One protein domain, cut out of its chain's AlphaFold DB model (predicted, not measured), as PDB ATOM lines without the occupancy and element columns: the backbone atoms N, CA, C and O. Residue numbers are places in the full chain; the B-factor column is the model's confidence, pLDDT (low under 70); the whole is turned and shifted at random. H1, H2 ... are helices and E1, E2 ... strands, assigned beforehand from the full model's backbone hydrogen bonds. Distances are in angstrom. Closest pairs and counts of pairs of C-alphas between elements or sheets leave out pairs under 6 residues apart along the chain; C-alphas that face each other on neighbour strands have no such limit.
ATOM      1  N   GLU A  36     -41.236 -45.710  39.827       92.06
ATOM      2  CA  GLU A  36     -42.405 -44.874  39.544       92.06
ATOM      3  C   GLU A  36     -43.684 -45.473  40.127       92.06
ATOM      4  O   GLU A  36     -43.860 -46.690  40.144       92.06
ATOM      5  N   HIS A  37     -44.571 -44.597  40.604       93.62
ATOM      6  CA  HIS A  37     -45.818 -44.971  41.266       93.62
ATOM      7  C   HIS A  37     -46.951 -44.025  40.865       93.62
ATOM      8  O   HIS A  37     -46.765 -42.809  40.772       93.62
ATOM      9  N   LEU A  38     -48.150 -44.576  40.667       93.31
ATOM     10  CA  LEU A  38     -49.358 -43.808  40.365       93.31
ATOM     11  C   LEU A  38     -49.918 -43.156  41.637       93.31
ATOM     12  O   LEU A  38     -50.222 -43.843  42.618       93.31
ATOM     13  N   PHE A  39     -50.121 -41.844  41.600       93.50
ATOM     14  CA  PHE A  39     -50.829 -41.104  42.633       93.50
ATOM     15  C   PHE A  39     -52.329 -41.077  42.339       93.50
ATOM     16  O   PHE A  39     -52.779 -40.687  41.267       93.50
ATOM     17  N   THR A  40     -53.133 -41.503  43.304       91.06
ATOM     18  CA  THR A  40     -54.587 -41.690  43.139       91.06
ATOM     19  C   THR A  40     -55.407 -40.573  43.785       91.06
ATOM     20  O   THR A  40     -56.636 -40.593  43.740       91.06
ATOM     21  N   GLY A  41     -54.748 -39.620  44.451       89.50
ATOM     22  CA  GLY A  41     -55.412 -38.577  45.229       89.50
ATOM     23  C   GLY A  41     -56.079 -39.070  46.518       89.50
ATOM     24  O   GLY A  41     -56.846 -38.330  47.130       89.50
ATOM     25  N   SER A  42     -55.848 -40.305  46.969       91.75
ATOM     26  CA  SER A  42     -56.376 -40.765  48.260       91.75
ATOM     27  C   SER A  42     -55.508 -40.281  49.430       91.75
ATOM     28  O   SER A  42     -54.286 -40.230  49.316       91.75
ATOM     29  N   SER A  43     -56.093 -39.978  50.597       89.88
ATOM     30  CA  SER A  43     -55.316 -39.682  51.822       89.88
ATOM     31  C   SER A  43     -54.321 -40.792  52.181       89.88
ATOM     32  O   SER A  43     -53.244 -40.523  52.708       89.88
ATOM     33  N   THR A  44     -54.683 -42.045  51.914       91.56
ATOM     34  CA  THR A  44     -53.811 -43.210  52.110       91.56
ATOM     35  C   THR A  44     -52.655 -43.237  51.113       91.56
ATOM     36  O   THR A  44     -51.541 -43.579  51.495       91.56
ATOM     37  N   SER A  45     -52.894 -42.821  49.867       91.88
ATOM     38  CA  SER A  45     -51.846 -42.643  48.859       91.88
ATOM     39  C   SER A  45     -50.918 -41.496  49.253       91.88
ATOM     40  O   SER A  45     -49.708 -41.683  49.272       91.88
ATOM     41  N   VAL A  46     -51.459 -40.361  49.713       93.44
ATOM     42  CA  VAL A  46     -50.662 -39.238  50.243       93.44
ATOM     43  C   VAL A  46     -49.706 -39.708  51.343       93.44
ATOM     44  O   VAL A  46     -48.528 -39.371  51.304       93.44
ATOM     45  N   ALA A  47     -50.183 -40.515  52.295       93.19
ATOM     46  CA  ALA A  47     -49.331 -41.055  53.353       93.19
ATOM     47  C   ALA A  47     -48.218 -41.967  52.801       93.19
ATOM     48  O   ALA A  47     -47.068 -41.831  53.209       93.19
ATOM     49  N   ALA A  48     -48.534 -42.847  51.846       93.56
ATOM     50  CA  ALA A  48     -47.545 -43.718  51.210       93.56
ATOM     51  C   ALA A  48     -46.453 -42.922  50.470       93.56
ATOM     52  O   ALA A  48     -45.265 -43.205  50.624       93.56
ATOM     53  N   PHE A  49     -46.840 -41.884  49.722       95.31
ATOM     54  CA  PHE A  49     -45.886 -41.011  49.038       95.31
ATOM     55  C   PHE A  49     -45.040 -40.189  50.012       95.31
ATOM     56  O   PHE A  49     -43.842 -40.051  49.795       95.31
ATOM     57  N   GLN A  50     -45.613 -39.693  51.112       94.69
ATOM     58  CA  GLN A  50     -44.852 -38.959  52.130       94.69
ATOM     59  C   GLN A  50     -43.771 -39.824  52.792       94.69
ATOM     60  O   GLN A  50     -42.650 -39.351  52.988       94.69
ATOM     61  N   GLU A  51     -44.067 -41.093  53.085       95.12
ATOM     62  CA  GLU A  51     -43.070 -42.039  53.604       95.12
ATOM     63  C   GLU A  51     -41.966 -42.318  52.572       95.12
ATOM     64  O   GLU A  51     -40.779 -42.343  52.911       95.12
ATOM     65  N   TRP A  52     -42.329 -42.453  51.293       94.94
ATOM     66  CA  TRP A  52     -41.360 -42.631  50.210       94.94
ATOM     67  C   TRP A  52     -40.470 -41.395  50.010       94.94
ATOM     68  O   TRP A  52     -39.247 -41.518  49.884       94.94
ATOM     69  N   PHE A  53     -41.042 -40.190  50.086       94.25
ATOM     70  CA  PHE A  53     -40.306 -38.923  50.019       94.25
ATOM     71  C   PHE A  53     -39.348 -38.741  51.199       94.25
ATOM     72  O   PHE A  53     -38.262 -38.184  51.037       94.25
ATOM     73  N   ALA A  54     -39.699 -39.273  52.373       94.00
ATOM     74  CA  ALA A  54     -38.826 -39.309  53.543       94.00
ATOM     75  C   ALA A  54     -37.657 -40.313  53.414       94.00
ATOM     76  O   ALA A  54     -36.825 -40.408  54.319       94.00
ATOM     77  N   GLY A  55     -37.565 -41.045  52.298       91.31
ATOM     78  CA  GLY A  55     -36.537 -42.050  52.037       91.31
ATOM     79  C   GLY A  55     -36.919 -43.464  52.478       91.31
ATOM     80  O   GLY A  55     -36.048 -44.334  52.511       91.31
ATOM     81  N   GLY A  56     -38.188 -43.692  52.827       91.25
ATOM     82  CA  GLY A  56     -38.743 -45.018  53.067       91.25
ATOM     83  C   GLY A  56     -38.956 -45.819  51.780       91.25
ATOM     84  O   GLY A  56     -38.677 -45.358  50.673       91.25
ATOM     85  N   GLU A  57     -39.459 -47.040  51.939       89.88
ATOM     86  CA  GLU A  57     -39.944 -47.864  50.830       89.88
ATOM     87  C   GLU A  57     -41.374 -47.444  50.482       89.88
ATOM     88  O   GLU A  57     -42.192 -47.224  51.380       89.88
ATOM     89  N   PHE A  58     -41.686 -47.332  49.191       91.12
ATOM     90  CA  PHE A  58     -43.060 -47.091  48.784       91.12
ATOM     91  C   PHE A  58     -43.898 -48.352  48.997       91.12
ATOM     92  O   PHE A  58     -43.594 -49.421  48.468       91.12
ATOM     93  N   VAL A  59     -44.996 -48.215  49.737       90.12
ATOM     94  CA  VAL A  59     -45.969 -49.290  49.937       90.12
ATOM     95  C   VAL A  59     -47.312 -48.821  49.411       90.12
ATOM     96  O   VAL A  59     -47.939 -47.935  49.993       90.12
ATOM     97  N   GLN A  60     -47.768 -49.429  48.316       87.88
ATOM     98  CA  GLN A  60     -49.063 -49.088  47.741       87.88
ATOM     99  C   GLN A  60     -50.191 -49.431  48.733       87.88
ATOM    100  O   GLN A  60     -50.260 -50.569  49.210       87.88
ATOM    101  N   PRO A  61     -51.084 -48.481  49.058       84.94
ATOM    102  CA  PRO A  61     -52.184 -48.740  49.977       84.94
ATOM    103  C   PRO A  61     -53.197 -49.724  49.376       84.94
ATOM    104  O   PRO A  61     -53.677 -49.539  48.262       84.94
ATOM    105  N   GLU A  62     -53.575 -50.748  50.146       84.31
ATOM    106  CA  GLU A  62     -54.560 -51.761  49.724       84.31
ATOM    107  C   GLU A  62     -55.997 -51.222  49.679       84.31
ATOM    108  O   GLU A  62     -56.849 -51.725  48.943       84.31
ATOM    109  N   ILE A  63     -56.290 -50.218  50.510       81.88
ATOM    110  CA  ILE A  63     -57.601 -49.581  50.613       81.88
ATOM    111  C   ILE A  63     -57.402 -48.085  50.467       81.88
ATOM    112  O   ILE A  63     -56.676 -47.471  51.248       81.88
ATOM    113  N   GLU A  64     -58.110 -47.507  49.502       82.62
ATOM    114  CA  GLU A  64     -57.999 -46.095  49.179       82.62
ATOM    115  C   GLU A  64     -59.257 -45.312  49.529       82.62
ATOM    116  O   GLU A  64     -60.394 -45.732  49.284       82.62
ATOM    117  N   THR A  65     -59.046 -44.139  50.112       83.06
ATOM    118  CA  THR A  65     -60.098 -43.172  50.413       83.06
ATOM    119  C   THR A  65     -60.399 -42.292  49.188       83.06
ATOM    120  O   THR A  65     -59.537 -42.037  48.355       83.06
ATOM    121  N   ARG A  66     -61.652 -41.842  49.024       83.44
ATOM    122  CA  ARG A  66     -62.117 -41.089  47.833       83.44
ATOM    123  C   ARG A  66     -62.146 -39.575  48.039       83.44
ATOM    124  O   ARG A  66     -63.134 -38.918  47.726       83.44
ATOM    125  N   ASP A  67     -61.098 -39.036  48.635       86.44
ATOM    126  CA  ASP A  67     -61.031 -37.632  49.046       86.44
ATOM    127  C   ASP A  67     -60.332 -36.700  48.046       86.44
ATOM    128  O   ASP A  67     -60.413 -35.492  48.249       86.44
ATOM    129  N   LEU A  68     -59.746 -37.229  46.960       85.38
ATOM    130  CA  LEU A  68     -59.196 -36.466  45.822       85.38
ATOM    131  C   LEU A  68     -58.291 -35.300  46.257       85.38
ATOM    132  O   LEU A  68     -58.551 -34.137  45.956       85.38
ATOM    133  N   ARG A  69     -57.246 -35.621  47.014       89.44
ATOM    134  CA  ARG A  69     -56.237 -34.677  47.485       89.44
ATOM    135  C   ARG A  69     -55.133 -34.466  46.472       89.44
ATOM    136  O   ARG A  69     -54.745 -35.379  45.752       89.44
ATOM    137  N   GLU A  70     -54.591 -33.265  46.531       92.31
ATOM    138  CA  GLU A  70     -53.341 -32.881  45.899       92.31
ATOM    139  C   GLU A  70     -52.148 -33.292  46.779       92.31
ATOM    140  O   GLU A  70     -52.262 -33.375  48.010       92.31
ATOM    141  N   LEU A  71     -50.999 -33.534  46.152       93.62
ATOM    142  CA  LEU A  71     -49.746 -33.880  46.820       93.62
ATOM    143  C   LEU A  71     -48.612 -33.002  46.295       93.62
ATOM    144  O   LEU A  71     -48.259 -33.080  45.125       93.62
ATOM    145  N   GLU A  72     -47.995 -32.203  47.163       96.19
ATOM    146  CA  GLU A  72     -46.763 -31.487  46.818       96.19
ATOM    147  C   GLU A  72     -45.626 -32.504  46.631       96.19
ATOM    148  O   GLU A  72     -45.262 -33.216  47.570       96.19
ATOM    149  N   VAL A  73     -45.105 -32.607  45.407       93.94
ATOM    150  CA  VAL A  73     -44.032 -33.552  45.048       93.94
ATOM    151  C   VAL A  73     -42.668 -32.901  45.249       93.94
ATOM    152  O   VAL A  73     -41.721 -33.527  45.726       93.94
ATOM    153  N   ASN A  74     -42.570 -31.625  44.883       92.56
ATOM    154  CA  ASN A  74     -41.397 -30.782  45.057       92.56
ATOM    155  C   ASN A  74     -41.841 -29.307  45.129       92.56
ATOM    156  O   ASN A  74     -43.026 -29.001  45.053       92.56
ATOM    157  N   GLU A  75     -40.891 -28.378  45.253       91.88
ATOM    158  CA  GLU A  75     -41.180 -26.937  45.365       91.88
ATOM    159  C   GLU A  75     -41.860 -26.316  44.121       91.88
ATOM    160  O   GLU A  75     -42.295 -25.165  44.169       91.88
ATOM    161  N   PHE A  76     -41.937 -27.052  43.007       92.00
ATOM    162  CA  PHE A  76     -42.461 -26.585  41.721       92.00
ATOM    163  C   PHE A  76     -43.722 -27.329  41.260       92.00
ATOM    164  O   PHE A  76     -44.473 -26.784  40.451       92.00
ATOM    165  N   GLU A  77     -43.948 -28.556  41.733       94.75
ATOM    166  CA  GLU A  77     -44.957 -29.474  41.205       94.75
ATOM    167  C   GLU A  77     -45.866 -30.024  42.306       94.75
ATOM    168  O   GLU A  77     -45.426 -30.480  43.365       94.75
ATOM    169  N   THR A  78     -47.164 -30.016  42.019       96.06
ATOM    170  CA  THR A  78     -48.205 -30.626  42.843       96.06
ATOM    171  C   THR A  78     -48.926 -31.660  41.994       96.06
ATOM    172  O   THR A  78     -49.407 -31.326  40.917       96.06
ATOM    173  N   ALA A  79     -48.953 -32.905  42.462       93.56
ATOM    174  CA  ALA A  79     -49.604 -34.015  41.789       93.56
ATOM    175  C   ALA A  79     -51.098 -34.052  42.109       93.56
ATOM    176  O   ALA A  79     -51.513 -33.877  43.261       93.56
ATOM    177  N   GLU A  80     -51.885 -34.346  41.084       92.81
ATOM    178  CA  GLU A  80     -53.310 -34.623  41.140       92.81
ATOM    179  C   GLU A  80     -53.584 -36.124  40.960       92.81
ATOM    180  O   GLU A  80     -52.730 -36.922  40.568       92.81
ATOM    181  N   SER A  81     -54.817 -36.535  41.255       90.38
ATOM    182  CA  SER A  81     -55.252 -37.913  41.025       90.38
ATOM    183  C   SER A  81     -55.065 -38.316  39.558       90.38
ATOM    184  O   SER A  81     -55.742 -37.788  38.678       90.38
ATOM    185  N   GLY A  82     -54.266 -39.351  39.323       89.19
ATOM    186  CA  GLY A  82     -53.946 -39.882  38.000       89.19
ATOM    187  C   GLY A  82     -52.513 -39.592  37.559       89.19
ATOM    188  O   GLY A  82     -52.052 -40.220  36.609       89.19
ATOM    189  N   ASP A  83     -51.801 -38.707  38.255       93.31
ATOM    190  CA  ASP A  83     -50.407 -38.414  37.948       93.31
ATOM    191  C   ASP A  83     -49.489 -39.563  38.363       93.31
ATOM    192  O   ASP A  83     -49.666 -40.193  39.405       93.31
ATOM    193  N   THR A  84     -48.463 -39.824  37.557       93.44
ATOM    194  CA  THR A  84     -47.402 -40.772  37.912       93.44
ATOM    195  C   THR A  84     -46.207 -40.006  38.447       93.44
ATOM    196  O   THR A  84     -45.693 -39.108  37.783       93.44
ATOM    197  N   ILE A  85     -45.747 -40.366  39.638       94.31
ATOM    198  CA  ILE A  85     -44.588 -39.751  40.281       94.31
ATOM    199  C   ILE A  85     -43.423 -40.725  40.172       94.31
ATOM    200  O   ILE A  85     -43.565 -41.901  40.502       94.31
ATOM    201  N   TYR A  86     -42.266 -40.238  39.734       94.00
ATOM    202  CA  TYR A  86     -41.057 -41.047  39.622       94.00
ATOM    203  C   TYR A  86     -39.905 -40.455  40.426       94.00
ATOM    204  O   TYR A  86     -39.835 -39.246  40.668       94.00
ATOM    205  N   LYS A  87     -38.989 -41.335  40.828       92.81
ATOM    206  CA  LYS A  87     -37.740 -40.988  41.500       92.81
ATOM    207  C   LYS A  87     -36.580 -41.063  40.516       92.81
ATOM    208  O   LYS A  87     -36.339 -42.113  39.922       92.81
ATOM    209  N   ASP A  88     -35.865 -39.955  40.353       90.38
ATOM    210  CA  ASP A  88     -34.690 -39.890  39.482       90.38
ATOM    211  C   ASP A  88     -33.446 -40.551  40.113       90.38
ATOM    212  O   ASP A  88     -33.448 -41.003  41.261       90.38
ATOM    213  N   ASP A  89     -32.349 -40.600  39.359       89.00
ATOM    214  CA  ASP A  89     -31.076 -41.194  39.786       89.00
ATOM    215  C   ASP A  89     -30.386 -40.422  40.926       89.00
ATOM    216  O   ASP A  89     -29.500 -40.956  41.597       89.00
ATOM    217  N   GLN A  90     -30.803 -39.177  41.166       89.62
ATOM    218  CA  GLN A  90     -30.349 -38.331  42.268       89.62
ATOM    219  C   GLN A  90     -31.269 -38.441  43.498       89.62
ATOM    220  O   GLN A  90     -31.017 -37.792  44.515       89.62
ATOM    221  N   GLY A  91     -32.324 -39.260  43.427       89.31
ATOM    222  CA  GLY A  91     -33.308 -39.448  44.487       89.31
ATOM    223  C   GLY A  91     -34.324 -38.312  44.618       89.31
ATOM    224  O   GLY A  91     -34.968 -38.216  45.661       89.31
ATOM    225  N   ARG A  92     -34.456 -37.453  43.601       93.44
ATOM    226  CA  ARG A  92     -35.459 -36.380  43.543       93.44
ATOM    227  C   ARG A  92     -36.746 -36.897  42.911       93.44
ATOM    228  O   ARG A  92     -36.709 -37.805  42.083       93.44
ATOM    229  N   PHE A  93     -37.860 -36.277  43.279       94.62
ATOM    230  CA  PHE A  93     -39.190 -36.671  42.831       94.62
ATOM    231  C   PHE A  93     -39.758 -35.676  41.830       94.62
ATOM    232  O   PHE A  93     -39.620 -34.460  41.995       94.62
ATOM    233  N   TRP A  94     -40.411 -36.219  40.810       94.12
ATOM    234  CA  TRP A  94     -40.944 -35.468  39.683       94.12
ATOM    235  C   TRP A  94     -42.248 -36.092  39.203       94.12
ATOM    236  O   TRP A  94     -42.440 -37.307  39.314       94.12
ATOM    237  N   ILE A  95     -43.118 -35.271  38.620       93.94
ATOM    238  CA  ILE A  95     -44.316 -35.759  37.937       93.94
ATOM    239  C   ILE A  95     -43.945 -36.149  36.504       93.94
ATOM    240  O   ILE A  95     -43.318 -35.390  35.760       93.94
ATOM    241  N   LYS A  96     -44.318 -37.362  36.097       91.06
ATOM    242  CA  LYS A  96     -44.134 -37.847  34.732       91.06
ATOM    243  C   LYS A  96     -45.113 -37.113  33.823       91.06
ATOM    244  O   LYS A  96     -46.320 -37.314  33.895       91.06
ATOM    245  N   GLN A  97     -44.584 -36.255  32.960       83.38
ATOM    246  CA  GLN A  97     -45.384 -35.587  31.942       83.38
ATOM    247  C   GLN A  97     -45.553 -36.531  30.755       83.38
ATOM    248  O   GLN A  97     -44.624 -36.716  29.963       83.38
TER     249      GLN A  97
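Overview. This is residues 36 to 97 of the 102 residues of an uncharacterized protein of Corynebacterium mastitidis (UniProt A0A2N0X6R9). With little regular structure, this is a small three-stranded sheet grazed by one helix, H1, and a long loop, residues 54 to 83, that runs back along H1, rounds its first end and folds on itself before entering the sheet. The 62 printed residues hold E1, H1, E2, E3 in that order; the sheet E1 E2 E3 is antiparallel. The class is mixed, with only 21 residues in named elements; the whole is compact, radius of gyration of the C-alphas 10.6 A, spanning 32 by 22 by 16 A.

Arrangement. Look first at E1, residues 36 to 38, antiparallel to E2, residues 84 to 87: N 37 and O 85 are 2.9 A apart, within hydrogen-bond range. E2 forms a hairpin with E3, residues 93 to 95; N 86 and O 94 are 3.0 A apart, within range. H1, residues 43 to 53, only grazes the sheet, with residues 45 to 53; its O i to N i+4 pairs are within range.

Along the chain. Find C-alpha 36 at (-42.405, -44.874, 39.544), where E1 begins. H1 runs 15.1 A from C-alpha 43 at (-55.316, -39.682, 51.822), E2 10.3 A. E3 ends at C-alpha 95, (-44.316, -35.759, 37.937).

Size, cuts and confidence. The C-alphas of Arg 66 and Gln 90 are farthest apart, 32.4 A. The link H1 to E2 is long; the printed part has no cut, and no printed residue is under pLDDT 70.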